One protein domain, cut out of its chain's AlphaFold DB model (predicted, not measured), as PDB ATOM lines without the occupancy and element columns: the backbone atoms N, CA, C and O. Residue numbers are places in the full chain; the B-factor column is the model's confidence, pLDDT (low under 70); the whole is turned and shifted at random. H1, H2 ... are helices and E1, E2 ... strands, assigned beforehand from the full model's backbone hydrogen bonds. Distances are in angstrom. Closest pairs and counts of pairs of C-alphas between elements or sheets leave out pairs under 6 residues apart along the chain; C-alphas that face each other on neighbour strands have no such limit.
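AT A GLANCE: This is residues 2 to 189 of the 202 residues of an uncharacterized protein of Polyangiaceae bacterium (UniProt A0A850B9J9). Five helices, H1, H3, H5, H6 and H7, form a long up-and-down bundle, each running against the one before it in the chain, with H5 in its middle and H3 and H6 on different sides of H5. At one end the two-stranded hairpin of E1 and E2 reaches away from the bundle, and the small helix H4 lies beyond that same end; the loop of residues 13 to 26 and short H2 lie toward the other. The printed part has 188 residues, in the order H1 H2 H3 H4 H5 H6 E1 E2 H7, and is mostly helix; its one sheet, E1 - E2, is antiparallel. It is loose, with a radius of gyration of the C-alphas of 19.8 A, and flat, spanning 60 by 45 by 24 A.

IN THESE COORDINATES: Find C-alpha 2 at (0.951, -47.601, 27.157); there H1 begins, residues 2 to 12, 15.1 A long. Past residues 13 to 26 come H2, residues 27 to 30, and H3, residues 33 to 57, 35.0 A long, with a kink of 26 degrees near residue 51. H4 is residues 66 to 71. H5, residues 86 to 109, starts at (7.437, -47.151, 38.914) and runs 32.7 A; H6, residues 116 to 138, runs 31.2 A. Then read E1, residues 141 to 147, and E2, residues 153 to 158. H7, residues 164 to 188, runs 35.7 A to C-alpha 188 at (29.053, -50.428, 22.187).

HOW THE PARTS SIT: Start at the hub, H5, which touches four helices. It touches H7 the same way, closest at the C-alphas of Met 97 and Gly 178, 4.0 A, at a shallow tilt of 32 degrees, only just short of steep. H5 and H6 are a helical hairpin at a shallow tilt of 15 degrees, closest at the C-alphas of Gly 98 and Asn 122, 4.1 A. H1 touches H6, closest at the C-alphas of Gly 6 and Pro 126, 4.3 A, and touches residues 87 to 98 of H5, closest at the C-alphas of Leu 3 and Ser 91, 5.1 A. H3 touches H7 with residues 35 to 42 alone, closest at the C-alphas of Pro 38 and Leu 181, 6.1 A. H4 touches no helix. In the hairpin of E1 and E2, N 154 and O 146 are 2.8 A apart, within hydrogen-bond range. Every O i to N i+4 pair is within range in H1, H4 and H5, against 16 of 21 in H3, 17 of 19 in H6 and 20 of 21 in H7; H2 is too short for one.

THE WHOLE: Look at Asn 19 and Gln 150: their C-alphas, 63.2 A apart, are the two farthest apart. The printed part has no cut. The links H1 to H2 and H4 to H5 are long, 14 residues each. The mean pLDDT of the printed part is 81.6; among the residues under 70 are 16 to 34, 140 to 147 and 153 to 158.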
ATOM      1  N   SER A   2       0.015 -48.583  27.744       68.31
ATOM      2  CA  SER A   2       0.951 -47.601  27.157       68.31
ATOM      3  C   SER A   2       2.427 -47.871  27.484       68.31
ATOM      4  O   SER A   2       3.253 -47.887  26.580       68.31
ATOM      5  N   LEU A   3       2.750 -48.175  28.745       82.00
ATOM      6  CA  LEU A   3       4.112 -48.514  29.175       82.00
ATOM      7  C   LEU A   3       4.709 -49.683  28.384       82.00
ATOM      8  O   LEU A   3       5.824 -49.580  27.882       82.00
ATOM      9  N   ALA A   4       3.956 -50.779  28.259       81.31
ATOM     10  CA  ALA A   4       4.408 -51.967  27.543       81.31
ATOM     11  C   ALA A   4       4.663 -51.651  26.065       81.31
ATOM     12  O   ALA A   4       5.668 -52.089  25.518       81.31
ATOM     13  N   LEU A   5       3.804 -50.834  25.445       77.38
ATOM     14  CA  LEU A   5       3.983 -50.389  24.065       77.38
ATOM     15  C   LEU A   5       5.242 -49.523  23.912       77.38
ATOM     16  O   LEU A   5       6.054 -49.795  23.032       77.38
ATOM     17  N   GLY A   6       5.451 -48.533  24.785       68.69
ATOM     18  CA  GLY A   6       6.644 -47.681  24.755       68.69
ATOM     19  C   GLY A   6       7.939 -48.477  24.949       68.69
ATOM     20  O   GLY A   6       8.855 -48.386  24.130       68.69
ATOM     21  N   ALA A   7       7.992 -49.338  25.967       77.62
ATOM     22  CA  ALA A   7       9.143 -50.202  26.225       77.62
ATOM     23  C   ALA A   7       9.402 -51.185  25.069       77.62
ATOM     24  O   ALA A   7      10.541 -51.330  24.618       77.62
ATOM     25  N   ALA A   8       8.347 -51.805  24.533       80.31
ATOM     26  CA  ALA A   8       8.452 -52.722  23.405       80.31
ATOM     27  C   ALA A   8       8.956 -52.015  22.144       80.31
ATOM     28  O   ALA A   8       9.794 -52.572  21.444       80.31
ATOM     29  N   THR A   9       8.528 -50.780  21.860       76.44
ATOM     30  CA  THR A   9       9.043 -50.062  20.683       76.44
ATOM     31  C   THR A   9      10.547 -49.817  20.751       76.44
ATOM     32  O   THR A   9      11.241 -50.040  19.760       76.44
ATOM     33  N   VAL A  10      11.088 -49.475  21.921       73.81
ATOM     34  CA  VAL A  10      12.535 -49.262  22.095       73.81
ATOM     35  C   VAL A  10      13.318 -50.575  22.108       73.81
ATOM     36  O   VAL A  10      14.467 -50.601  21.677       73.81
ATOM     37  N   GLY A  11      12.710 -51.676  22.552       71.44
ATOM     38  CA  GLY A  11      13.329 -53.002  22.497       71.44
ATOM     39  C   GLY A  11      13.283 -53.651  21.110       71.44
ATOM     40  O   GLY A  11      14.222 -54.344  20.726       71.44
ATOM     41  N   LEU A  12      12.213 -53.421  20.343       72.69
ATOM     42  CA  LEU A  12      11.890 -54.208  19.146       72.69
ATOM     43  C   LEU A  12      12.061 -53.450  17.826       72.69
ATOM     44  O   LEU A  12      12.293 -54.092  16.804       72.69
ATOM     45  N   MET A  13      11.962 -52.112  17.798       69.62
ATOM     46  CA  MET A  13      12.091 -51.386  16.525       69.62
ATOM     47  C   MET A  13      13.501 -51.501  15.935       69.62
ATOM     48  O   MET A  13      14.476 -51.499  16.665       69.62
ATOM     49  N   PRO A  14      13.681 -51.536  14.617       66.44
ATOM     50  CA  PRO A  14      15.012 -51.496  14.020       66.44
ATOM     51  C   PRO A  14      15.761 -50.180  14.310       66.44
ATOM     52  O   PRO A  14      15.159 -49.109  14.388       66.44
ATOM     53  N   ARG A  15      17.097 -50.238  14.405       71.69
ATOM     54  CA  ARG A  15      17.958 -49.041  14.309       71.69
ATOM     55  C   ARG A  15      18.176 -48.716  12.832       71.69
ATOM     56  O   ARG A  15      18.552 -49.604  12.070       71.69
ATOM     57  N   VAL A  16      17.938 -47.469  12.430       64.56
ATOM     58  CA  VAL A  16      18.021 -47.023  11.026       64.56
ATOM     59  C   VAL A  16      19.089 -45.932  10.905       64.56
ATOM     60  O   VAL A  16      19.044 -44.954  11.649       64.56
ATOM     61  N   TYR A  17      20.038 -46.084   9.976       65.06
ATOM     62  CA  TYR A  17      21.130 -45.129   9.725       65.06
ATOM     63  C   TYR A  17      21.426 -45.000   8.220       65.06
ATOM     64  O   TYR A  17      21.102 -45.892   7.443       65.06
ATOM     65  N   TYR A  18      22.005 -43.870   7.797       56.78
ATOM     66  CA  TYR A  18      22.116 -43.495   6.373       56.78
ATOM     67  C   TYR A  18      23.300 -44.085   5.606       56.78
ATOM     68  O   TYR A  18      23.311 -44.009   4.381       56.78
ATOM     69  N   ASN A  19      24.305 -44.624   6.297       55.69
ATOM     70  CA  ASN A  19      25.556 -45.025   5.648       55.69
ATOM     71  C   ASN A  19      25.423 -46.294   4.782       55.69
ATOM     72  O   ASN A  19      26.374 -46.686   4.117       55.69
ATOM     73  N   ASP A  20      24.243 -46.923   4.765       54.75
ATOM     74  CA  ASP A  20      23.931 -48.029   3.870       54.75
ATOM     75  C   ASP A  20      22.433 -47.987   3.483       54.75
ATOM     76  O   ASP A  20      21.574 -48.345   4.293       54.75
ATOM     77  N   PRO A  21      22.066 -47.503   2.277       45.66
ATOM     78  CA  PRO A  21      20.667 -47.363   1.851       45.66
ATOM     79  C   PRO A  21      19.958 -48.712   1.650       45.66
ATOM     80  O   PRO A  21      18.737 -48.741   1.526       45.66
ATOM     81  N   SER A  22      20.700 -49.827   1.652       47.09
ATOM     82  CA  SER A  22      20.148 -51.186   1.704       47.09
ATOM     83  C   SER A  22      19.850 -51.661   3.138       47.09
ATOM     84  O   SER A  22      19.076 -52.599   3.339       47.09
ATOM     85  N   ALA A  23      20.385 -50.973   4.155       52.06
ATOM     86  CA  ALA A  23      20.225 -51.298   5.572       52.06
ATOM     87  C   ALA A  23      18.967 -50.688   6.217       52.06
ATOM     88  O   ALA A  23      18.837 -50.686   7.444       52.06
ATOM     89  N   THR A  24      17.983 -50.253   5.419       45.97
ATOM     90  CA  THR A  24      16.621 -49.925   5.890       45.97
ATOM     91  C   THR A  24      15.893 -51.096   6.565       45.97
ATOM     92  O   THR A  24      14.792 -50.917   7.072       45.97
ATOM     93  N   VAL A  25      16.487 -52.288   6.638       49.03
ATOM     94  CA  VAL A  25      15.840 -53.513   7.128       49.03
ATOM     95  C   VAL A  25      16.466 -54.005   8.438       49.03
ATOM     96  O   VAL A  25      16.683 -55.194   8.652       49.03
ATOM     97  N   GLY A  26      16.767 -53.090   9.363       48.50
ATOM     98  CA  GLY A  26      17.396 -53.411  10.651       48.50
ATOM     99  C   GLY A  26      16.517 -54.207  11.623       48.50
ATOM    100  O   GLY A  26      16.821 -54.221  12.814       48.50
ATOM    101  N   TRP A  27      15.412 -54.824  11.174       47.66
ATOM    102  CA  TRP A  27      14.548 -55.627  12.047       47.66
ATOM    103  C   TRP A  27      15.359 -56.790  12.610       47.66
ATOM    104  O   TRP A  27      15.311 -57.046  13.802       47.66
ATOM    105  N   LYS A  28      16.213 -57.406  11.779       43.41
ATOM    106  CA  LYS A  28      17.117 -58.499  12.169       43.41
ATOM    107  C   LYS A  28      18.167 -58.072  13.211       43.41
ATOM    108  O   LYS A  28      18.536 -58.873  14.059       43.41
ATOM    109  N   GLY A  29      18.583 -56.800  13.204       48.56
ATOM    110  CA  GLY A  29      19.663 -56.270  14.048       48.56
ATOM    111  C   GLY A  29      19.326 -56.037  15.524       48.56
ATOM    112  O   GLY A  29      20.247 -55.942  16.338       48.56
ATOM    113  N   ARG A  30      18.039 -55.964  15.892       56.56
ATOM    114  CA  ARG A  30      17.609 -55.826  17.298       56.56
ATOM    115  C   ARG A  30      17.286 -57.146  17.998       56.56
ATOM    116  O   ARG A  30      17.276 -57.167  19.221       56.56
ATOM    117  N   TRP A  31      17.145 -58.257  17.272       57.72
ATOM    118  CA  TRP A  31      16.947 -59.594  17.864       57.72
ATOM    119  C   TRP A  31      18.257 -60.254  18.324       57.72
ATOM    120  O   TRP A  31      18.383 -61.477  18.323       57.72
ATOM    121  N   HIS A  32      19.244 -59.451  18.721       63.03
ATOM    122  CA  HIS A  32      20.480 -59.948  19.318       63.03
ATOM    123  C   HIS A  32      20.378 -59.941  20.838       63.03
ATOM    124  O   HIS A  32      19.785 -59.042  21.435       63.03
ATOM    125  N   VAL A  33      21.041 -60.913  21.473       64.88
ATOM    126  CA  VAL A  33      21.146 -61.032  22.941       64.88
ATOM    127  C   VAL A  33      21.675 -59.738  23.579       64.88
ATOM    128  O   VAL A  33      21.383 -59.444  24.731       64.88
ATOM    129  N   SER A  34      22.392 -58.901  22.829       68.56
ATOM    130  CA  SER A  34      22.894 -57.606  23.295       68.56
ATOM    131  C   SER A  34      21.806 -56.580  23.645       68.56
ATOM    132  O   SER A  34      22.081 -55.703  24.457       68.56
ATOM    133  N   VAL A  35      20.578 -56.681  23.110       77.56
ATOM    134  CA  VAL A  35      19.420 -55.872  23.564       77.56
ATOM    135  C   VAL A  35      18.870 -56.368  24.903       77.56
ATOM    136  O   VAL A  35      18.304 -55.582  25.665       77.56
ATOM    137  N   LEU A  36      19.079 -57.645  25.237       81.31
ATOM    138  CA  LEU A  36      18.624 -58.210  26.505       81.31
ATOM    139  C   LEU A  36      19.340 -57.558  27.686       81.31
ATOM    140  O   LEU A  36      18.708 -57.313  28.703       81.31
ATOM    141  N   ALA A  37      20.629 -57.239  27.549       83.81
ATOM    142  CA  ALA A  37      21.397 -56.604  28.615       83.81
ATOM    143  C   ALA A  37      20.773 -55.268  29.077       83.81
ATOM    144  O   ALA A  37      20.363 -55.196  30.234       83.81
ATOM    145  N   PRO A  38      20.600 -54.239  28.221       83.88
ATOM    146  CA  PRO A  38      19.979 -52.991  28.650       83.88
ATOM    147  C   PRO A  38      18.501 -53.158  29.036       83.88
ATOM    148  O   PRO A  38      18.045 -52.463  29.942       83.88
ATOM    149  N   ALA A  39      17.760 -54.097  28.429       85.94
ATOM    150  CA  ALA A  39      16.384 -54.393  28.833       85.94
ATOM    151  C   ALA A  39      16.312 -54.970  30.260       85.94
ATOM    152  O   ALA A  39      15.519 -54.502  31.077       85.94
ATOM    153  N   MET A  40      17.179 -55.930  30.590       88.25
ATOM    154  CA  MET A  40      17.288 -56.515  31.928       88.25
ATOM    155  C   MET A  40      17.805 -55.503  32.948       88.25
ATOM    156  O   MET A  40      17.338 -55.502  34.083       88.25
ATOM    157  N   THR A  41      18.719 -54.609  32.561       90.38
ATOM    158  CA  THR A  41      19.169 -53.520  33.439       90.38
ATOM    159  C   THR A  41      18.035 -52.546  33.747       90.38
ATOM    160  O   THR A  41      17.837 -52.208  34.913       90.38
ATOM    161  N   MET A  42      17.246 -52.137  32.747       91.62
ATOM    162  CA  MET A  42      16.062 -51.302  32.978       91.62
ATOM    163  C   MET A  42      15.018 -52.011  33.838       91.62
ATOM    164  O   MET A  42      14.447 -51.394  34.737       91.62
ATOM    165  N   PHE A  43      14.788 -53.305  33.604       91.00
ATOM    166  CA  PHE A  43      13.890 -54.107  34.429       91.00
ATOM    167  C   PHE A  43      14.366 -54.157  35.885       91.00
ATOM    168  O   PHE A  43      13.598 -53.834  36.787       91.00
ATOM    169  N   ALA A  44      15.642 -54.466  36.121       92.00
ATOM    170  CA  ALA A  44      16.220 -54.494  37.461       92.00
ATOM    171  C   ALA A  44      16.132 -53.125  38.154       92.00
ATOM    172  O   ALA A  44      15.720 -53.051  39.309       92.00
ATOM    173  N   ALA A  45      16.441 -52.035  37.445       91.50
ATOM    174  CA  ALA A  45      16.295 -50.679  37.972       91.50
ATOM    175  C   ALA A  45      14.836 -50.360  38.341       91.50
ATOM    176  O   ALA A  45      14.573 -49.763  39.379       91.50
ATOM    177  N   THR A  46      13.880 -50.821  37.534       90.88
ATOM    178  CA  THR A  46      12.444 -50.660  37.802       90.88
ATOM    179  C   THR A  46      12.010 -51.450  39.039       90.88
ATOM    180  O   THR A  46      11.267 -50.933  39.869       90.88
ATOM    181  N   VAL A  47      12.508 -52.678  39.212       92.69
ATOM    182  CA  VAL A  47      12.249 -53.496  40.410       92.69
ATOM    183  C   VAL A  47      12.856 -52.859  41.664       92.69
ATOM    184  O   VAL A  47      12.229 -52.883  42.720       92.69
ATOM    185  N   LEU A  48      14.037 -52.242  41.559       91.81
ATOM    186  CA  LEU A  48      14.635 -51.480  42.661       91.81
ATOM    187  C   LEU A  48      13.786 -50.264  43.051       91.81
ATOM    188  O   LEU A  48      13.686 -49.936  44.230       91.81
ATOM    189  N   VAL A  49      13.148 -49.607  42.082       89.69
ATOM    190  CA  VAL A  49      12.199 -48.528  42.372       89.69
ATOM    191  C   VAL A  49      10.973 -49.070  43.111       89.69
ATOM    192  O   VAL A  49      10.609 -48.522  44.148       89.69
ATOM    193  N   GLU A  50      10.382 -50.166  42.629       88.19
ATOM    194  CA  GLU A  50       9.147 -50.720  43.198       88.19
ATOM    195  C   GLU A  50       9.320 -51.303  44.602       88.19
ATOM    196  O   GLU A  50       8.436 -51.139  45.436       88.19
ATOM    197  N   LEU A  51      10.427 -52.003  44.859       88.38
ATOM    198  CA  LEU A  51      10.602 -52.767  46.090       88.38
ATOM    199  C   LEU A  51      11.326 -51.941  47.170       88.38
ATOM    200  O   LEU A  51      10.647 -51.389  48.034       88.38
ATOM    201  N   PRO A  52      12.665 -51.787  47.158       89.31
ATOM    202  CA  PRO A  52      13.362 -51.140  48.266       89.31
ATOM    203  C   PRO A  52      13.126 -49.628  48.340       89.31
ATOM    204  O   PRO A  52      13.049 -49.083  49.438       89.31
ATOM    205  N   ILE A  53      13.021 -48.928  47.205       87.06
ATOM    206  CA  ILE A  53      12.955 -47.457  47.216       87.06
ATOM    207  C   ILE A  53      11.582 -46.974  47.689       87.06
ATOM    208  O   ILE A  53      11.517 -46.131  48.582       87.06
ATOM    209  N   LYS A  54      10.488 -47.517  47.144       87.06
ATOM    210  CA  LYS A  54       9.134 -47.181  47.615       87.06
ATOM    211  C   LYS A  54       8.934 -47.503  49.093       87.06
ATOM    212  O   LYS A  54       8.371 -46.688  49.814       87.06
ATOM    213  N   GLN A  55       9.416 -48.665  49.539       84.25
ATOM    214  CA  GLN A  55       9.304 -49.076  50.941       84.25
ATOM    215  C   GLN A  55      10.130 -48.195  51.881       84.25
ATOM    216  O   GLN A  55       9.719 -47.992  53.011       84.25
ATOM    217  N   GLY A  56      11.270 -47.660  51.436       86.25
ATOM    218  CA  GLY A  56      12.092 -46.774  52.266       86.25
ATOM    219  C   GLY A  56      11.615 -45.320  52.313       86.25
ATOM    220  O   GLY A  56      11.916 -44.617  53.272       86.25
ATOM    221  N   ILE A  57      10.919 -44.845  51.274       87.31
ATOM    222  CA  ILE A  57      10.413 -43.462  51.205       87.31
ATOM    223  C   ILE A  57       9.033 -43.339  51.863       87.31
ATOM    224  O   ILE A  57       8.680 -42.253  52.319       87.31
ATOM    225  N   GLU A  58       8.258 -44.426  51.886       87.50
ATOM    226  CA  GLU A  58       6.922 -44.491  52.499       87.50
ATOM    227  C   GLU A  58       5.958 -43.409  51.976       87.50
ATOM    228  O   GLU A  58       5.059 -42.928  52.663       87.50
ATOM    229  N   SER A  59       6.132 -43.000  50.714       88.12
ATOM    230  CA  SER A  59       5.278 -41.981  50.108       88.12
ATOM    231  C   SER A  59       3.906 -42.571  49.791       88.12
ATOM    232  O   SER A  59       3.751 -43.340  48.839       88.12
ATOM    233  N   VAL A  60       2.913 -42.203  50.595       89.94
ATOM    234  CA  VAL A  60       1.523 -42.662  50.482       89.94
ATOM    235  C   VAL A  60       0.836 -42.144  49.222       89.94
ATOM    236  O   VAL A  60       1.153 -41.066  48.714       89.94
ATOM    237  N   ARG A  61      -0.106 -42.925  48.691       87.56
ATOM    238  CA  ARG A  61      -0.967 -42.483  47.586       87.56
ATOM    239  C   ARG A  61      -1.900 -41.354  48.053       87.56
ATOM    240  O   ARG A  61      -2.127 -41.226  49.259       87.56
ATOM    241  N   PRO A  62      -2.432 -40.531  47.132       86.56
ATOM    242  CA  PRO A  62      -3.504 -39.592  47.463       86.56
ATOM    243  C   PRO A  62      -4.645 -40.302  48.210       86.56
ATOM    244  O   PRO A  62      -4.978 -41.431  47.869       86.56
ATOM    245  N   GLY A  63      -5.175 -39.680  49.267       82.88
ATOM    246  CA  GLY A  63      -6.267 -40.245  50.078       82.88
ATOM    247  C   GLY A  63      -5.866 -41.304  51.120       82.88
ATOM    248  O   GLY A  63      -6.682 -41.635  51.974       82.88
ATOM    249  N   CYS A  64      -4.620 -41.794  51.121       86.31
ATOM    250  CA  CYS A  64      -4.168 -42.864  52.020       86.31
ATOM    251  C   CYS A  64      -3.321 -42.358  53.197       86.31
ATOM    252  O   CYS A  64      -2.545 -41.409  53.058       86.31
ATOM    253  N   THR A  65      -3.388 -43.056  54.335       87.25
ATOM    254  CA  THR A  65      -2.449 -42.876  55.455       87.25
ATOM    255  C   THR A  65      -1.322 -43.911  55.428       87.25
ATOM    256  O   THR A  65      -1.371 -44.910  54.698       87.25
ATOM    257  N   VAL A  66      -0.264 -43.665  56.207       85.94
ATOM    258  CA  VAL A  66       0.865 -44.601  56.321       85.94
ATOM    259  C   VAL A  66       0.388 -45.890  56.984       85.94
ATOM    260  O   VAL A  66       0.728 -46.983  56.537       85.94
ATOM    261  N   GLU A  67      -0.467 -45.766  57.994       85.56
ATOM    262  CA  GLU A  67      -1.061 -46.871  58.733       85.56
ATOM    263  C   GLU A  67      -1.900 -47.767  57.816       85.56
ATOM    264  O   GLU A  67      -1.696 -48.983  57.804       85.56
ATOM    265  N   ASP A  68      -2.764 -47.177  56.985       83.12
ATOM    266  CA  ASP A  68      -3.573 -47.925  56.011       83.12
ATOM    267  C   ASP A  68      -2.691 -48.689  55.015       83.12
ATOM    268  O   ASP A  68      -2.989 -49.825  54.634       83.12
ATOM    269  N   THR A  69      -1.560 -48.083  54.639       84.44
ATOM    270  CA  THR A  69      -0.618 -48.664  53.678       84.44
ATOM    271  C   THR A  69       0.191 -49.814  54.267       84.44
ATOM    272  O   THR A  69       0.425 -50.818  53.593       84.44
ATOM    273  N   ILE A  70       0.577 -49.714  55.540       84.06
ATOM    274  CA  ILE A  70       1.280 -50.784  56.260       84.06
ATOM    275  C   ILE A  70       0.351 -51.974  56.505       84.06
ATOM    276  O   ILE A  70       0.776 -53.124  56.375       84.06
ATOM    277  N   VAL A  71      -0.916 -51.715  56.843       85.50
ATOM    278  CA  VAL A  71      -1.921 -52.770  57.042       85.50
ATOM    279  C   VAL A  71      -2.218 -53.505  55.731       85.50
ATOM    280  O   VAL A  71      -2.547 -54.691  55.766       85.50
ATOM    281  N   SER A  72      -2.053 -52.834  54.583       84.38
ATOM    282  CA  SER A  72      -2.197 -53.408  53.239       84.38
ATOM    283  C   SER A  72      -3.517 -54.178  53.074       84.38
ATOM    284  O   SER A  72      -3.567 -55.321  52.615       84.38
ATOM    285  N   ALA A  73      -4.615 -53.560  53.524       82.81
ATOM    286  CA  ALA A  73      -5.933 -54.185  53.500       82.81
ATOM    287  C   ALA A  73      -6.390 -54.429  52.044       82.81
ATOM    288  O   ALA A  73      -6.459 -53.465  51.272       82.81
ATOM    289  N   PRO A  74      -6.748 -55.670  51.659       82.69
ATOM    290  CA  PRO A  74      -7.146 -55.971  50.289       82.69
ATOM    291  C   PRO A  74      -8.380 -55.171  49.853       82.69
ATOM    292  O   PRO A  74      -9.392 -55.159  50.554       82.69
ATOM    293  N   GLY A  75      -8.312 -54.520  48.694       77.44
ATOM    294  CA  GLY A  75      -9.395 -53.707  48.129       77.44
ATOM    295  C   GLY A  75      -9.512 -52.287  48.696       77.44
ATOM    296  O   GLY A  75     -10.422 -51.565  48.306       77.44
ATOM    297  N   SER A  76      -8.597 -51.863  49.578       77.81
ATOM    298  CA  SER A  76      -8.589 -50.513  50.173       77.81
ATOM    299  C   SER A  76      -8.031 -49.414  49.262       77.81
ATOM    300  O   SER A  76      -7.993 -48.260  49.666       77.81
ATOM    301  N   ASN A  77      -7.526 -49.757  48.069       79.50
ATOM    302  CA  ASN A  77      -6.742 -48.880  47.178       79.50
ATOM    303  C   ASN A  77      -5.439 -48.307  47.779       79.50
ATOM    304  O   ASN A  77      -4.636 -47.726  47.040       79.50
ATOM    305  N   CYS A  78      -5.160 -48.572  49.057       85.12
ATOM    306  CA  CYS A  78      -3.974 -48.143  49.791       85.12
ATOM    307  C   CYS A  78      -2.969 -49.280  50.028       85.12
ATOM    308  O   CYS A  78      -2.070 -49.142  50.835       85.12
ATOM    309  N   GLU A  79      -3.064 -50.404  49.315       86.12
ATOM    310  CA  GLU A  79      -2.246 -51.603  49.577       86.12
ATOM    311  C   GLU A  79      -0.727 -51.403  49.439       86.12
ATOM    312  O   GLU A  79       0.052 -52.191  49.976       86.12
ATOM    313  N   THR A  80      -0.295 -50.384  48.690       85.75
ATOM    314  CA  THR A  80       1.127 -50.091  48.480       85.75
ATOM    315  C   THR A  80       1.389 -48.593  48.480       85.75
ATOM    316  O   THR A  80       0.553 -47.796  48.046       85.75
ATOM    317  N   PHE A  81       2.625 -48.222  48.810       88.19
ATOM    318  CA  PHE A  81       3.117 -46.861  48.621       88.19
ATOM    319  C   PHE A  81       3.028 -46.416  47.149       88.19
ATOM    320  O   PHE A  81       3.158 -47.222  46.215       88.19
ATOM    321  N   GLY A  82       2.772 -45.122  46.951       81.62
ATOM    322  CA  GLY A  82       2.597 -44.475  45.648       81.62
ATOM    323  C   GLY A  82       3.889 -43.910  45.056       81.62
ATOM    324  O   GLY A  82       4.059 -43.911  43.839       81.62
ATOM    325  N   GLY A  83       4.834 -43.460  45.889       85.12
ATOM    326  CA  GLY A  83       6.037 -42.758  45.426       85.12
ATOM    327  C   GLY A  83       7.351 -43.506  45.654       85.12
ATOM    328  O   GLY A  83       7.542 -44.024  46.752       85.12
ATOM    329  N   PRO A  84       8.293 -43.506  44.686       89.94
ATOM    330  CA  PRO A  84       8.220 -42.899  43.351       89.94
ATOM    331  C   PRO A  84       7.455 -43.772  42.343       89.94
ATOM    332  O   PRO A  84       7.443 -44.996  42.451       89.94
ATOM    333  N   SER A  85       6.839 -43.154  41.330       91.94
ATOM    334  CA  SER A  85       6.035 -43.876  40.337       91.94
ATOM    335  C   SER A  85       6.890 -44.806  39.478       91.94
ATOM    336  O   SER A  85       7.612 -44.374  38.577       91.94
ATOM    337  N   THR A  86       6.761 -46.109  39.702       92.44
ATOM    338  CA  THR A  86       7.437 -47.151  38.914       92.44
ATOM    339  C   THR A  86       6.987 -47.155  37.457       92.44
ATOM    340  O   THR A  86       7.791 -47.375  36.550       92.44
ATOM    341  N   HIS A  87       5.710 -46.854  37.207       91.19
ATOM    342  CA  HIS A  87       5.174 -46.751  35.852       91.19
ATOM    343  C   HIS A  87       5.762 -45.542  35.119       91.19
ATOM    344  O   HIS A  87       6.159 -45.655  33.954       91.19
ATOM    345  N   ALA A  88       5.877 -44.395  35.795       93.19
ATOM    346  CA  ALA A  88       6.560 -43.240  35.232       93.19
ATOM    347  C   ALA A  88       8.051 -43.542  35.020       93.19
ATOM    348  O   ALA A  88       8.558 -43.292  33.932       93.19
ATOM    349  N   PHE A  89       8.732 -44.165  35.984       94.19
ATOM    350  CA  PHE A  89      10.143 -44.539  35.865       94.19
ATOM    351  C   PHE A  89      10.417 -45.412  34.638       94.19
ATOM    352  O   PHE A  89      11.244 -45.064  33.796       94.19
ATOM    353  N   ALA A  90       9.694 -46.519  34.489       93.31
ATOM    354  CA  ALA A  90       9.916 -47.440  33.380       93.31
ATOM    355  C   ALA A  90       9.497 -46.848  32.025       93.31
ATOM    356  O   ALA A  90      10.219 -47.007  31.039       93.31
ATOM    357  N   SER A  91       8.369 -46.131  31.954       93.69
ATOM    358  CA  SER A  91       7.920 -45.532  30.689       93.69
ATOM    359  C   SER A  91       8.821 -44.384  30.234       93.69
ATOM    360  O   SER A  91       9.198 -44.341  29.065       93.69
ATOM    361  N   TRP A  92       9.213 -43.473  31.126       95.50
ATOM    362  CA  TRP A  92      10.152 -42.399  30.796       95.50
ATOM    363  C   TRP A  92      11.569 -42.923  30.583       95.50
ATOM    364  O   TRP A  92      12.291 -42.382  29.749       95.50
ATOM    365  N   GLY A  93      11.950 -44.019  31.241       94.81
ATOM    366  CA  GLY A  93      13.198 -44.717  30.961       94.81
ATOM    367  C   GLY A  93      13.250 -45.353  29.580       94.81
ATOM    368  O   GLY A  93      14.281 -45.258  28.918       94.81
ATOM    369  N   ALA A  94      12.141 -45.893  29.070       92.62
ATOM    370  CA  ALA A  94      12.068 -46.290  27.665       92.62
ATOM    371  C   ALA A  94      12.317 -45.082  26.741       92.62
ATOM    372  O   ALA A  94      13.174 -45.144  25.860       92.62
ATOM    373  N   THR A  95      11.655 -43.950  26.994       95.12
ATOM    374  CA  THR A  95      11.843 -42.707  26.221       95.12
ATOM    375  C   THR A  95      13.273 -42.186  26.265       95.12
ATOM    376  O   THR A  95      13.840 -41.843  25.224       95.12
ATOM    377  N   GLY A  96      13.892 -42.176  27.443       95.00
ATOM    378  CA  GLY A  96      15.298 -41.827  27.602       95.00
ATOM    379  C   GLY A  96      16.201 -42.765  26.806       95.00
ATOM    380  O   GLY A  96      17.028 -42.306  26.020       95.00
ATOM    381  N   MET A  97      16.002 -44.077  26.940       93.56
ATOM    382  CA  MET A  97      16.798 -45.091  26.245       93.56
ATOM    383  C   MET A  97      16.721 -44.943  24.732       93.56
ATOM    384  O   MET A  97      17.757 -44.897  24.066       93.56
ATOM    385  N   GLY A  98      15.522 -44.806  24.179       90.38
ATOM    386  CA  GLY A  98      15.366 -44.590  22.751       90.38
ATOM    387  C   GLY A  98      15.969 -43.250  22.294       90.38
ATOM    388  O   GLY A  98      16.681 -43.215  21.289       90.38
ATOM    389  N   THR A  99      15.824 -42.178  23.077       94.69
ATOM    390  CA  THR A  99      16.495 -40.890  22.809       94.69
ATOM    391  C   THR A  99      18.013 -41.039  22.756       94.69
ATOM    392  O   THR A  99      18.648 -40.549  21.823       94.69
ATOM    393  N   GLY A 100      18.607 -41.773  23.698       93.19
ATOM    394  CA  GLY A 100      20.047 -42.033  23.727       93.19
ATOM    395  C   GLY A 100      20.528 -42.797  22.496       93.19
ATOM    396  O   GLY A 100      21.530 -42.420  21.885       93.19
ATOM    397  N   ILE A 101      19.772 -43.818  22.082       89.44
ATOM    398  CA  ILE A 101      20.058 -44.584  20.863       89.44
ATOM    399  C   ILE A 101      20.013 -43.675  19.636       89.44
ATOM    400  O   ILE A 101      20.955 -43.658  18.844       89.44
ATOM    401  N   PHE A 102      18.943 -42.891  19.501       90.44
ATOM    402  CA  PHE A 102      18.754 -41.985  18.375       90.44
ATOM    403  C   PHE A 102      19.873 -40.940  18.274       90.44
ATOM    404  O   PHE A 102      20.381 -40.686  17.179       90.44
ATOM    405  N   LEU A 103      20.288 -40.358  19.403       92.75
ATOM    406  CA  LEU A 103      21.370 -39.373  19.439       92.75
ATOM    407  C   LEU A 103      22.695 -39.978  18.971       92.75
ATOM    408  O   LEU A 103      23.357 -39.399  18.110       92.75
ATOM    409  N   VAL A 104      23.070 -41.152  19.479       90.69
ATOM    410  CA  VAL A 104      24.315 -41.816  19.064       90.69
ATOM    411  C   VAL A 104      24.252 -42.232  17.595       90.69
ATOM    412  O   VAL A 104      25.212 -42.014  16.857       90.69
ATOM    413  N   ASP A 105      23.129 -42.776  17.133       86.12
ATOM    414  CA  ASP A 105      22.970 -43.176  15.731       86.12
ATOM    415  C   ASP A 105      23.016 -41.996  14.771       86.12
ATOM    416  O   ASP A 105      23.627 -42.095  13.706       86.12
ATOM    417  N   THR A 106      22.445 -40.863  15.166       87.31
ATOM    418  CA  THR A 106      22.484 -39.634  14.372       87.31
ATOM    419  C   THR A 106      23.895 -39.051  14.345       87.31
ATOM    420  O   THR A 106      24.432 -38.780  13.272       87.31
ATOM    421  N   LEU A 107      24.522 -38.875  15.511       89.56
ATOM    422  CA  LEU A 107      25.788 -38.146  15.639       89.56
ATOM    423  C   LEU A 107      27.011 -38.963  15.209       89.56
ATOM    424  O   LEU A 107      27.935 -38.392  14.636       89.56
ATOM    425  N   LYS A 108      27.028 -40.272  15.489       87.50
ATOM    426  CA  LYS A 108      28.184 -41.150  15.246       87.50
ATOM    427  C   LYS A 108      28.030 -42.012  13.996       87.50
ATOM    428  O   LYS A 108      29.000 -42.178  13.269       87.50
ATOM    429  N   HIS A 109      26.852 -42.591  13.760       82.06
ATOM    430  CA  HIS A 109      26.673 -43.607  12.709       82.06
ATOM    431  C   HIS A 109      26.028 -43.075  11.418       82.06
ATOM    432  O   HIS A 109      26.131 -43.726  10.380       82.06
ATOM    433  N   SER A 110      25.384 -41.906  11.466       79.75
ATOM    434  CA  SER A 110      24.667 -41.302  10.330       79.75
ATOM    435  C   SER A 110      25.286 -39.992   9.838       79.75
ATOM    436  O   SER A 110      24.603 -39.231   9.157       79.75
ATOM    437  N   ASP A 111      26.535 -39.685  10.199       83.88
ATOM    438  CA  ASP A 111      27.224 -38.443   9.809       83.88
ATOM    439  C   ASP A 111      26.392 -37.174  10.079       83.88
ATOM    440  O   ASP A 111      26.344 -36.249   9.267       83.88
ATOM    441  N   LYS A 112      25.703 -37.136  11.231       86.50
ATOM    442  CA  LYS A 112      24.810 -36.047  11.678       86.50
ATOM    443  C   LYS A 112      23.539 -35.869  10.836       86.50
ATOM    444  O   LYS A 112      22.842 -34.866  10.985       86.50
ATOM    445  N   ARG A 113      23.199 -36.826   9.971       85.00
ATOM    446  CA  ARG A 113      21.958 -36.804   9.183       85.00
ATOM    447  C   ARG A 113      20.785 -37.326  10.006       85.00
ATOM    448  O   ARG A 113      20.853 -38.406  10.588       85.00
ATOM    449  N   PHE A 114      19.693 -36.569  10.010       84.94
ATOM    450  CA  PHE A 114      18.483 -36.900  10.758       84.94
ATOM    451  C   PHE A 114      17.690 -38.036  10.100       84.94
ATOM    452  O   PHE A 114      17.292 -37.934   8.937       84.94
ATOM    453  N   ASN A 115      17.414 -39.103  10.855       79.75
ATOM    454  CA  ASN A 115      16.644 -40.254  10.388       79.75
ATOM    455  C   ASN A 115      15.207 -40.225  10.932       79.75
ATOM    456  O   ASN A 115      14.995 -40.442  12.124       79.75
ATOM    457  N   VAL A 116      14.223 -39.989  10.055       83.81
ATOM    458  CA  VAL A 116      12.803 -39.885  10.441       83.81
ATOM    459  C   VAL A 116      12.271 -41.193  11.051       83.81
ATOM    460  O   VAL A 116      11.767 -41.134  12.173       83.81
ATOM    461  N   PRO A 117      12.418 -42.376  10.417       79.44
ATOM    462  CA  PRO A 117      12.040 -43.646  11.046       79.44
ATOM    463  C   PRO A 117      12.698 -43.884  12.412       79.44
ATOM    464  O   PRO A 117      12.029 -44.277  13.368       79.44
ATOM    465  N   GLY A 118      14.000 -43.606  12.519       80.19
ATOM    466  CA  GLY A 118      14.764 -43.749  13.756       80.19
ATOM    467  C   GLY A 118      14.257 -42.830  14.867       80.19
ATOM    468  O   GLY A 118      14.134 -43.274  16.007       80.19
ATOM    469  N   PHE A 119      13.915 -41.585  14.537       88.31
ATOM    470  CA  PHE A 119      13.326 -40.631  15.475       88.31
ATOM    471  C   PHE A 119      11.928 -41.058  15.928       88.31
ATOM    472  O   PHE A 119      11.641 -41.056  17.123       88.31
ATOM    473  N   VAL A 120      11.058 -41.462  14.998       87.12
ATOM    474  CA  VAL A 120       9.683 -41.864  15.332       87.12
ATOM    475  C   VAL A 120       9.680 -43.077  16.261       87.12
ATOM    476  O   VAL A 120       9.009 -43.058  17.292       87.12
ATOM    477  N   GLY A 121      10.463 -44.105  15.931       82.31
ATOM    478  CA  GLY A 121      10.499 -45.355  16.686       82.31
ATOM    479  C   GLY A 121      11.185 -45.266  18.045       82.31
ATOM    480  O   GLY A 121      10.773 -45.944  18.983       82.31
ATOM    481  N   ASN A 122      12.229 -44.442  18.165       87.25
ATOM    482  CA  ASN A 122      13.025 -44.363  19.392       87.25
ATOM    483  C   ASN A 122      12.696 -43.151  20.268       87.25
ATOM    484  O   ASN A 122      12.992 -43.174  21.454       87.25
ATOM    485  N   VAL A 123      12.098 -42.095  19.720       90.81
ATOM    486  CA  VAL A 123      11.838 -40.859  20.472       90.81
ATOM    487  C   VAL A 123      10.350 -40.567  20.524       90.81
ATOM    488  O   VAL A 123       9.776 -40.556  21.608       90.81
ATOM    489  N   ALA A 124       9.707 -40.371  19.371       91.19
ATOM    490  CA  ALA A 124       8.334 -39.868  19.339       91.19
ATOM    491  C   ALA A 124       7.328 -40.858  19.942       91.19
ATOM    492  O   ALA A 124       6.526 -40.478  20.794       91.19
ATOM    493  N   PHE A 125       7.374 -42.128  19.533       90.19
ATOM    494  CA  PHE A 125       6.426 -43.125  20.023       90.19
ATOM    495  C   PHE A 125       6.601 -43.417  21.524       90.19
ATOM    496  O   PHE A 125       5.605 -43.339  22.249       90.19
ATOM    497  N   PRO A 126       7.824 -43.680  22.036       90.38
ATOM    498  CA  PRO A 126       8.033 -43.844  23.472       90.38
ATOM    499  C   PRO A 126       7.598 -42.611  24.266       90.38
ATOM    500  O   PRO A 126       6.902 -42.769  25.263       90.38
ATOM    501  N   LEU A 127       7.910 -41.400  23.788       93.81
ATOM    502  CA  LEU A 127       7.523 -40.151  24.451       93.81
ATOM    503  C   LEU A 127       6.005 -40.042  24.606       93.81
ATOM    504  O   LEU A 127       5.510 -39.785  25.702       93.81
ATOM    505  N   VAL A 128       5.258 -40.275  23.524       93.69
ATOM    506  CA  VAL A 128       3.789 -40.268  23.556       93.69
ATOM    507  C   VAL A 128       3.270 -41.336  24.522       93.69
ATOM    508  O   VAL A 128       2.402 -41.056  25.348       93.69
ATOM    509  N   ALA A 129       3.841 -42.541  24.491       91.31
ATOM    510  CA  ALA A 129       3.485 -43.606  25.421       91.31
ATOM    511  C   ALA A 129       3.788 -43.245  26.892       91.31
ATOM    512  O   ALA A 129       2.999 -43.597  27.775       91.31
ATOM    513  N   SER A 130       4.878 -42.525  27.179       91.62
ATOM    514  CA  SER A 130       5.191 -42.009  28.521       91.62
ATOM    515  C   SER A 130       4.176 -40.971  28.976       91.62
ATOM    516  O   SER A 130       3.720 -41.052  30.111       91.62
ATOM    517  N   ILE A 131       3.755 -40.057  28.095       92.75
ATOM    518  CA  ILE A 131       2.716 -39.063  28.405       92.75
ATOM    519  C   ILE A 131       1.416 -39.767  28.793       92.75
ATOM    520  O   ILE A 131       0.884 -39.510  29.868       92.75
ATOM    521  N   PHE A 132       0.940 -40.717  27.981       92.00
ATOM    522  CA  PHE A 132      -0.259 -41.492  28.319       92.00
ATOM    523  C   PHE A 132      -0.099 -42.304  29.605       92.00
ATOM    524  O   PHE A 132      -1.063 -42.480  30.342       92.00
ATOM    525  N   THR A 133       1.112 -42.787  29.898       90.75
ATOM    526  CA  THR A 133       1.388 -43.480  31.161       90.75
ATOM    527  C   THR A 133       1.294 -42.523  32.341       90.75
ATOM    528  O   THR A 133       0.617 -42.843  33.303       90.75
ATOM    529  N   THR A 134       1.900 -41.339  32.266       91.06
ATOM    530  CA  THR A 134       1.786 -40.302  33.300       91.06
ATOM    531  C   THR A 134       0.331 -39.878  33.510       91.06
ATOM    532  O   THR A 134      -0.130 -39.839  34.648       91.06
ATOM    533  N   LEU A 135      -0.412 -39.634  32.429       88.00
ATOM    534  CA  LEU A 135      -1.828 -39.277  32.501       88.00
ATOM    535  C   LEU A 135      -2.660 -40.387  33.144       88.00
ATOM    536  O   LEU A 135      -3.422 -40.123  34.061       88.00
ATOM    537  N   GLY A 136      -2.452 -41.647  32.756       86.19
ATOM    538  CA  GLY A 136      -3.156 -42.779  33.364       86.19
ATOM    539  C   GLY A 136      -2.837 -43.015  34.847       86.19
ATOM    540  O   GLY A 136      -3.456 -43.881  35.456       86.19
ATOM    541  N   ARG A 137      -1.861 -42.301  35.423       86.94
ATOM    542  CA  ARG A 137      -1.482 -42.404  36.841       86.94
ATOM    543  C   ARG A 137      -1.892 -41.190  37.666       86.94
ATOM    544  O   ARG A 137      -2.188 -41.364  38.840       86.94
ATOM    545  N   GLY A 138      -1.887 -40.002  37.063       83.69
ATOM    546  CA  GLY A 138      -2.118 -38.734  37.761       83.69
ATOM    547  C   GLY A 138      -3.346 -37.958  37.313       83.69
ATOM    548  O   GLY A 138      -3.503 -36.820  37.740       83.69
ATOM    549  N   ILE A 139      -4.175 -38.513  36.425       79.19
ATOM    550  CA  ILE A 139      -5.477 -37.920  36.137       79.19
ATOM    551  C   ILE A 139      -6.345 -38.041  37.387       79.19
ATOM    552  O   ILE A 139      -6.597 -39.140  37.872       79.19
ATOM    553  N   ASP A 140      -6.781 -36.877  37.842       62.72
ATOM    554  CA  ASP A 140      -7.902 -36.685  38.738       62.72
ATOM    555  C   ASP A 140      -9.094 -36.292  37.856       62.72
ATOM    556  O   ASP A 140      -9.030 -35.281  37.143       62.72
ATOM    557  N   LEU A 141     -10.125 -37.137  37.787       58.78
ATOM    558  CA  LEU A 141     -11.389 -36.760  37.146       58.78
ATOM    559  C   LEU A 141     -12.368 -36.404  38.255       58.78
ATOM    560  O   LEU A 141     -13.289 -37.165  38.537       58.78
ATOM    561  N   ASP A 142     -12.172 -35.224  38.836       51.22
ATOM    562  CA  ASP A 142     -13.095 -34.638  39.814       51.22
ATOM    563  C   ASP A 142     -14.518 -34.458  39.242       51.22
ATOM    564  O   ASP A 142     -15.486 -34.365  39.985       51.22
ATOM    565  N   GLU A 143     -14.690 -34.446  37.915       50.22
ATOM    566  CA  GLU A 143     -16.010 -34.408  37.280       50.22
ATOM    567  C   GLU A 143     -15.932 -34.921  35.830       50.22
ATOM    568  O   GLU A 143     -15.728 -34.166  34.877       50.22
ATOM    569  N   ALA A 144     -16.131 -36.224  35.619       51.62
ATOM    570  CA  ALA A 144     -16.636 -36.692  34.331       51.62
ATOM    571  C   ALA A 144     -18.168 -36.604  34.379       51.62
ATOM    572  O   ALA A 144     -18.805 -37.378  35.089       51.62
ATOM    573  N   ASP A 145     -18.765 -35.651  33.652       55.25
ATOM    574  CA  ASP A 145     -20.224 -35.554  33.492       55.25
ATOM    575  C   ASP A 145     -20.718 -36.717  32.618       55.25
ATOM    576  O   ASP A 145     -20.932 -36.582  31.412       55.25
ATOM    577  N   ILE A 146     -20.816 -37.905  33.213       66.12
ATOM    578  CA  ILE A 146     -21.351 -39.092  32.559       66.12
ATOM    579  C   ILE A 146     -22.859 -39.065  32.784       66.12
ATOM    580  O   ILE A 146     -23.329 -39.118  33.917       66.12
ATOM    581  N   ARG A 147     -23.633 -38.960  31.702       69.44
ATOM    582  CA  ARG A 147     -25.091 -39.096  31.767       69.44
ATOM    583  C   ARG A 147     -25.481 -40.554  31.587       69.44
ATOM    584  O   ARG A 147     -24.964 -41.210  30.685       69.44
ATOM    585  N   ASP A 148     -26.381 -41.049  32.429       76.62
ATOM    586  CA  ASP A 148     -27.030 -42.337  32.180       76.62
ATOM    587  C   ASP A 148     -27.947 -42.265  30.941       76.62
ATOM    588  O   ASP A 148     -28.226 -41.186  30.405       76.62
ATOM    589  N   ASP A 149     -28.461 -43.414  30.497       78.56
ATOM    590  CA  ASP A 149     -29.413 -43.507  29.376       78.56
ATOM    591  C   ASP A 149     -30.732 -42.738  29.626       78.56
ATOM    592  O   ASP A 149     -31.538 -42.549  28.713       78.56
ATOM    593  N   GLN A 150     -30.967 -42.282  30.860       83.38
ATOM    594  CA  GLN A 150     -32.133 -41.515  31.302       83.38
ATOM    595  C   GLN A 150     -31.823 -40.010  31.432       83.38
ATOM    596  O   GLN A 150     -32.714 -39.217  31.743       83.38
ATOM    597  N   GLY A 151     -30.586 -39.592  31.145       77.81
ATOM    598  CA  GLY A 151     -30.124 -38.210  31.203       77.81
ATOM    599  C   GLY A 151     -29.732 -37.707  32.596       77.81
ATOM    600  O   GLY A 151     -29.443 -36.508  32.711       77.81
ATOM    601  N   ASN A 152     -29.697 -38.564  33.620       79.38
ATOM    602  CA  ASN A 152     -29.245 -38.221  34.968       79.38
ATOM    603  C   ASN A 152     -27.721 -38.129  35.024       79.38
ATOM    604  O   ASN A 152     -27.010 -38.916  34.403       79.38
ATOM    605  N   ARG A 153     -27.223 -37.172  35.808       69.31
ATOM    606  CA  ARG A 153     -25.794 -36.960  36.044       69.31
ATOM    607  C   ARG A 153     -25.252 -38.032  36.991       69.31
ATOM    608  O   ARG A 153     -25.675 -38.091  38.143       69.31
ATOM    609  N   ILE A 154     -24.314 -38.845  36.516       69.81
ATOM    610  CA  ILE A 154     -23.504 -39.756  37.325       69.81
ATOM    611  C   ILE A 154     -22.147 -39.088  37.532       69.81
ATOM    612  O   ILE A 154     -21.361 -38.941  36.598       69.81
ATOM    613  N   THR A 155     -21.867 -38.696  38.770       58.34
ATOM    614  CA  THR A 155     -20.532 -38.271  39.193       58.34
ATOM    615  C   THR A 155     -19.729 -39.512  39.555       58.34
ATOM    616  O   THR A 155     -20.028 -40.185  40.542       58.34
ATOM    617  N   VAL A 156     -18.735 -39.843  38.733       60.94
ATOM    618  CA  VAL A 156     -17.710 -40.828  39.090       60.94
ATOM    619  C   VAL A 156     -16.487 -40.037  39.525       60.94
ATOM    620  O   VAL A 156     -15.796 -39.483  38.675       60.94
ATOM    621  N   GLU A 157     -16.251 -39.964  40.833       58.12
ATOM    622  CA  GLU A 157     -14.992 -39.449  41.373       58.12
ATOM    623  C   GLU A 157     -13.901 -40.479  41.065       58.12
ATOM    624  O   GLU A 157     -13.968 -41.632  41.505       58.12
ATOM    625  N   VAL A 158     -12.927 -40.094  40.240       64.69
ATOM    626  CA  VAL A 158     -11.745 -40.918  39.975       64.69
ATOM    627  C   VAL A 158     -10.559 -40.245  40.635       64.69
ATOM    628  O   VAL A 158      -9.923 -39.382  40.032       64.69
ATOM    629  N   GLU A 159     -10.261 -40.670  41.861       71.19
ATOM    630  CA  GLU A 159      -9.075 -40.202  42.568       71.19
ATOM    631  C   GLU A 159      -7.795 -40.627  41.820       71.19
ATOM    632  O   GLU A 159      -7.691 -41.760  41.320       71.19
ATOM    633  N   PRO A 160      -6.784 -39.745  41.745       80.56
ATOM    634  CA  PRO A 160      -5.534 -40.050  41.078       80.56
ATOM    635  C   PRO A 160      -4.770 -41.125  41.851       80.56
ATOM    636  O   PRO A 160      -4.558 -41.040  43.059       80.56
ATOM    637  N   PHE A 161      -4.270 -42.125  41.127       83.56
ATOM    638  CA  PHE A 161      -3.509 -43.218  41.732       83.56
ATOM    639  C   PHE A 161      -2.158 -42.747  42.305       83.56
ATOM    640  O   PHE A 161      -1.670 -43.290  43.296       83.56
ATOM    641  N   GLU A 162      -1.530 -41.760  41.663       86.81
ATOM    642  CA  GLU A 162      -0.268 -41.132  42.066       86.81
ATOM    643  C   GLU A 162      -0.364 -39.611  41.917       86.81
ATOM    644  O   GLU A 162      -0.913 -39.103  40.940       86.81
ATOM    645  N   ASN A 163       0.244 -38.866  42.843       89.00
ATOM    646  CA  ASN A 163       0.325 -37.412  42.698       89.00
ATOM    647  C   ASN A 163       1.430 -36.994  41.707       89.00
ATOM    648  O   ASN A 163       2.364 -37.744  41.402       89.00
ATOM    649  N   GLY A 164       1.367 -35.746  41.234       87.88
ATOM    650  CA  GLY A 164       2.346 -35.208  40.281       87.88
ATOM    651  C   GLY A 164       3.801 -35.281  40.766       87.88
ATOM    652  O   GLY A 164       4.702 -35.516  39.962       87.88
ATOM    653  N   GLY A 165       4.042 -35.150  42.075       88.31
ATOM    654  CA  GLY A 165       5.375 -35.268  42.671       88.31
ATOM    655  C   GLY A 165       5.941 -36.687  42.581       88.31
ATOM    656  O   GLY A 165       7.088 -36.868  42.178       88.31
ATOM    657  N   GLN A 166       5.129 -37.701  42.877       91.56
ATOM    658  CA  GLN A 166       5.483 -39.120  42.775       91.56
ATOM    659  C   GLN A 166       5.749 -39.527  41.328       91.56
ATOM    660  O   GLN A 166       6.700 -40.263  41.048       91.56
ATOM    661  N   ILE A 167       4.938 -39.011  40.404       92.75
ATOM    662  CA  ILE A 167       5.119 -39.203  38.967       92.75
ATOM    663  C   ILE A 167       6.440 -38.588  38.517       92.75
ATOM    664  O   ILE A 167       7.236 -39.273  37.877       92.75
ATOM    665  N   LEU A 168       6.707 -37.328  38.866       93.50
ATOM    666  CA  LEU A 168       7.933 -36.634  38.469       93.50
ATOM    667  C   LEU A 168       9.182 -37.295  39.070       93.50
ATOM    668  O   LEU A 168      10.185 -37.466  38.372       93.50
ATOM    669  N   ALA A 169       9.093 -37.725  40.332       92.69
ATOM    670  CA  ALA A 169      10.147 -38.444  41.042       92.69
ATOM    671  C   ALA A 169      10.460 -39.814  40.424       92.69
ATOM    672  O   ALA A 169      11.574 -40.298  40.583       92.69
ATOM    673  N   GLY A 170       9.521 -40.435  39.704       92.19
ATOM    674  CA  GLY A 170       9.797 -41.606  38.868       92.19
ATOM    675  C   GLY A 170      10.309 -41.225  37.475       92.19
ATOM    676  O   GLY A 170      11.316 -41.754  37.008       92.19
ATOM    677  N   ALA A 171       9.637 -40.279  36.817       95.25
ATOM    678  CA  ALA A 171       9.863 -39.902  35.425       95.25
ATOM    679  C   ALA A 171      11.286 -39.398  35.151       95.25
ATOM    680  O   ALA A 171      11.939 -39.878  34.223       95.25
ATOM    681  N   LEU A 172      11.777 -38.447  35.953       95.81
ATOM    682  CA  LEU A 172      13.096 -37.839  35.754       95.81
ATOM    683  C   LEU A 172      14.247 -38.846  35.892       95.81
ATOM    684  O   LEU A 172      15.016 -38.981  34.934       95.81
ATOM    685  N   PRO A 173      14.398 -39.576  37.016       95.44
ATOM    686  CA  PRO A 173      15.465 -40.563  37.122       95.44
ATOM    687  C   PRO A 173      15.294 -41.679  36.093       95.44
ATOM    688  O   PRO A 173      16.285 -42.081  35.491       95.44
ATOM    689  N   GLY A 174      14.056 -42.099  35.803       94.88
ATOM    690  CA  GLY A 174      13.765 -43.053  34.735       94.88
ATOM    691  C   GLY A 174      14.359 -42.606  33.404       94.88
ATOM    692  O   GLY A 174      15.174 -43.325  32.825       94.88
ATOM    693  N   PHE A 175      14.026 -41.391  32.958       97.19
ATOM    694  CA  PHE A 175      14.540 -40.811  31.717       97.19
ATOM    695  C   PHE A 175      16.070 -40.811  31.658       97.19
ATOM    696  O   PHE A 175      16.638 -41.288  30.676       97.19
ATOM    697  N   PHE A 176      16.760 -40.324  32.692       97.38
ATOM    698  CA  PHE A 176      18.224 -40.238  32.667       97.38
ATOM    699  C   PHE A 176      18.919 -41.601  32.785       97.38
ATOM    700  O   PHE A 176      19.941 -41.821  32.124       97.38
ATOM    701  N   THR A 177      18.359 -42.543  33.550       95.50
ATOM    702  CA  THR A 177      18.837 -43.934  33.582       95.50
ATOM    703  C   THR A 177      18.698 -44.565  32.202       95.50
ATOM    704  O   THR A 177      19.674 -45.087  31.658       95.50
ATOM    705  N   GLY A 178      17.518 -44.436  31.596       94.50
ATOM    706  CA  GLY A 178      17.252 -44.888  30.239       94.50
ATOM    707  C   GLY A 178      18.228 -44.285  29.237       94.50
ATOM    708  O   GLY A 178      18.892 -45.021  28.514       94.50
ATOM    709  N   LEU A 179      18.375 -42.958  29.233       96.50
ATOM    710  CA  LEU A 179      19.278 -42.219  28.346       96.50
ATOM    711  C   LEU A 179      20.706 -42.750  28.423       96.50
ATOM    712  O   LEU A 179      21.319 -43.025  27.391       96.50
ATOM    713  N   THR A 180      21.212 -42.948  29.638       96.00
ATOM    714  CA  THR A 180      22.561 -43.472  29.873       96.00
ATOM    715  C   THR A 180      22.719 -44.883  29.311       96.00
ATOM    716  O   THR A 180      23.706 -45.168  28.625       96.00
ATOM    717  N   LEU A 181      21.737 -45.762  29.532       93.25
ATOM    718  CA  LEU A 181      21.747 -47.113  28.969       93.25
ATOM    719  C   LEU A 181      21.641 -47.101  27.445       93.25
ATOM    720  O   LEU A 181      22.380 -47.828  26.787       93.25
ATOM    721  N   GLY A 182      20.784 -46.256  26.876       90.69
ATOM    722  CA  GLY A 182      20.615 -46.099  25.433       90.69
ATOM    723  C   GLY A 182      21.885 -45.611  24.743       90.69
ATOM    724  O   GLY A 182      22.298 -46.189  23.738       90.69
ATOM    725  N   VAL A 183      22.545 -44.598  25.315       93.44
ATOM    726  CA  VAL A 183      23.841 -44.094  24.836       93.44
ATOM    727  C   VAL A 183      24.903 -45.187  24.920       93.44
ATOM    728  O   VAL A 183      25.580 -45.455  23.930       93.44
ATOM    729  N   THR A 184      25.028 -45.852  26.070       91.19
ATOM    730  CA  THR A 184      26.039 -46.899  26.289       91.19
ATOM    731  C   THR A 184      25.836 -48.063  25.323       91.19
ATOM    732  O   THR A 184      26.763 -48.466  24.621       91.19
ATOM    733  N   TYR A 185      24.599 -48.545  25.207       87.50
ATOM    734  CA  TYR A 185      24.207 -49.586  24.265       87.50
ATOM    735  C   TYR A 185      24.532 -49.198  22.817       87.50
ATOM    736  O   TYR A 185      25.152 -49.975  22.093       87.50
ATOM    737  N   ALA A 186      24.164 -47.990  22.386       86.75
ATOM    738  CA  ALA A 186      24.390 -47.554  21.014       86.75
ATOM    739  C   ALA A 186      25.867 -47.271  20.699       86.75
ATOM    740  O   ALA A 186      26.263 -47.370  19.536       86.75
ATOM    741  N   LEU A 187      26.682 -46.932  21.704       88.06
ATOM    742  CA  LEU A 187      28.126 -46.750  21.557       88.06
ATOM    743  C   LEU A 187      28.872 -48.076  21.416       88.06
ATOM    744  O   LEU A 187      29.799 -48.134  20.601       88.06
ATOM    745  N   LEU A 188      28.472 -49.085  22.196       85.00
ATOM    746  CA  LEU A 188      29.053 -50.428  22.187       85.00
ATOM    747  C   LEU A 188      28.592 -51.216  20.958       85.00
ATOM    748  O   LEU A 188      29.403 -51.756  20.215       85.00
ATOM    749  N   GLN A 189      27.290 -51.221  20.672       79.94
ATOM    750  CA  GLN A 189      26.751 -51.973  19.549       79.94
ATOM    751  C   GLN A 189      26.638 -51.105  18.296       79.94
ATOM    752  O   GLN A 189      25.801 -50.200  18.213       79.94
TER     753      GLN A 189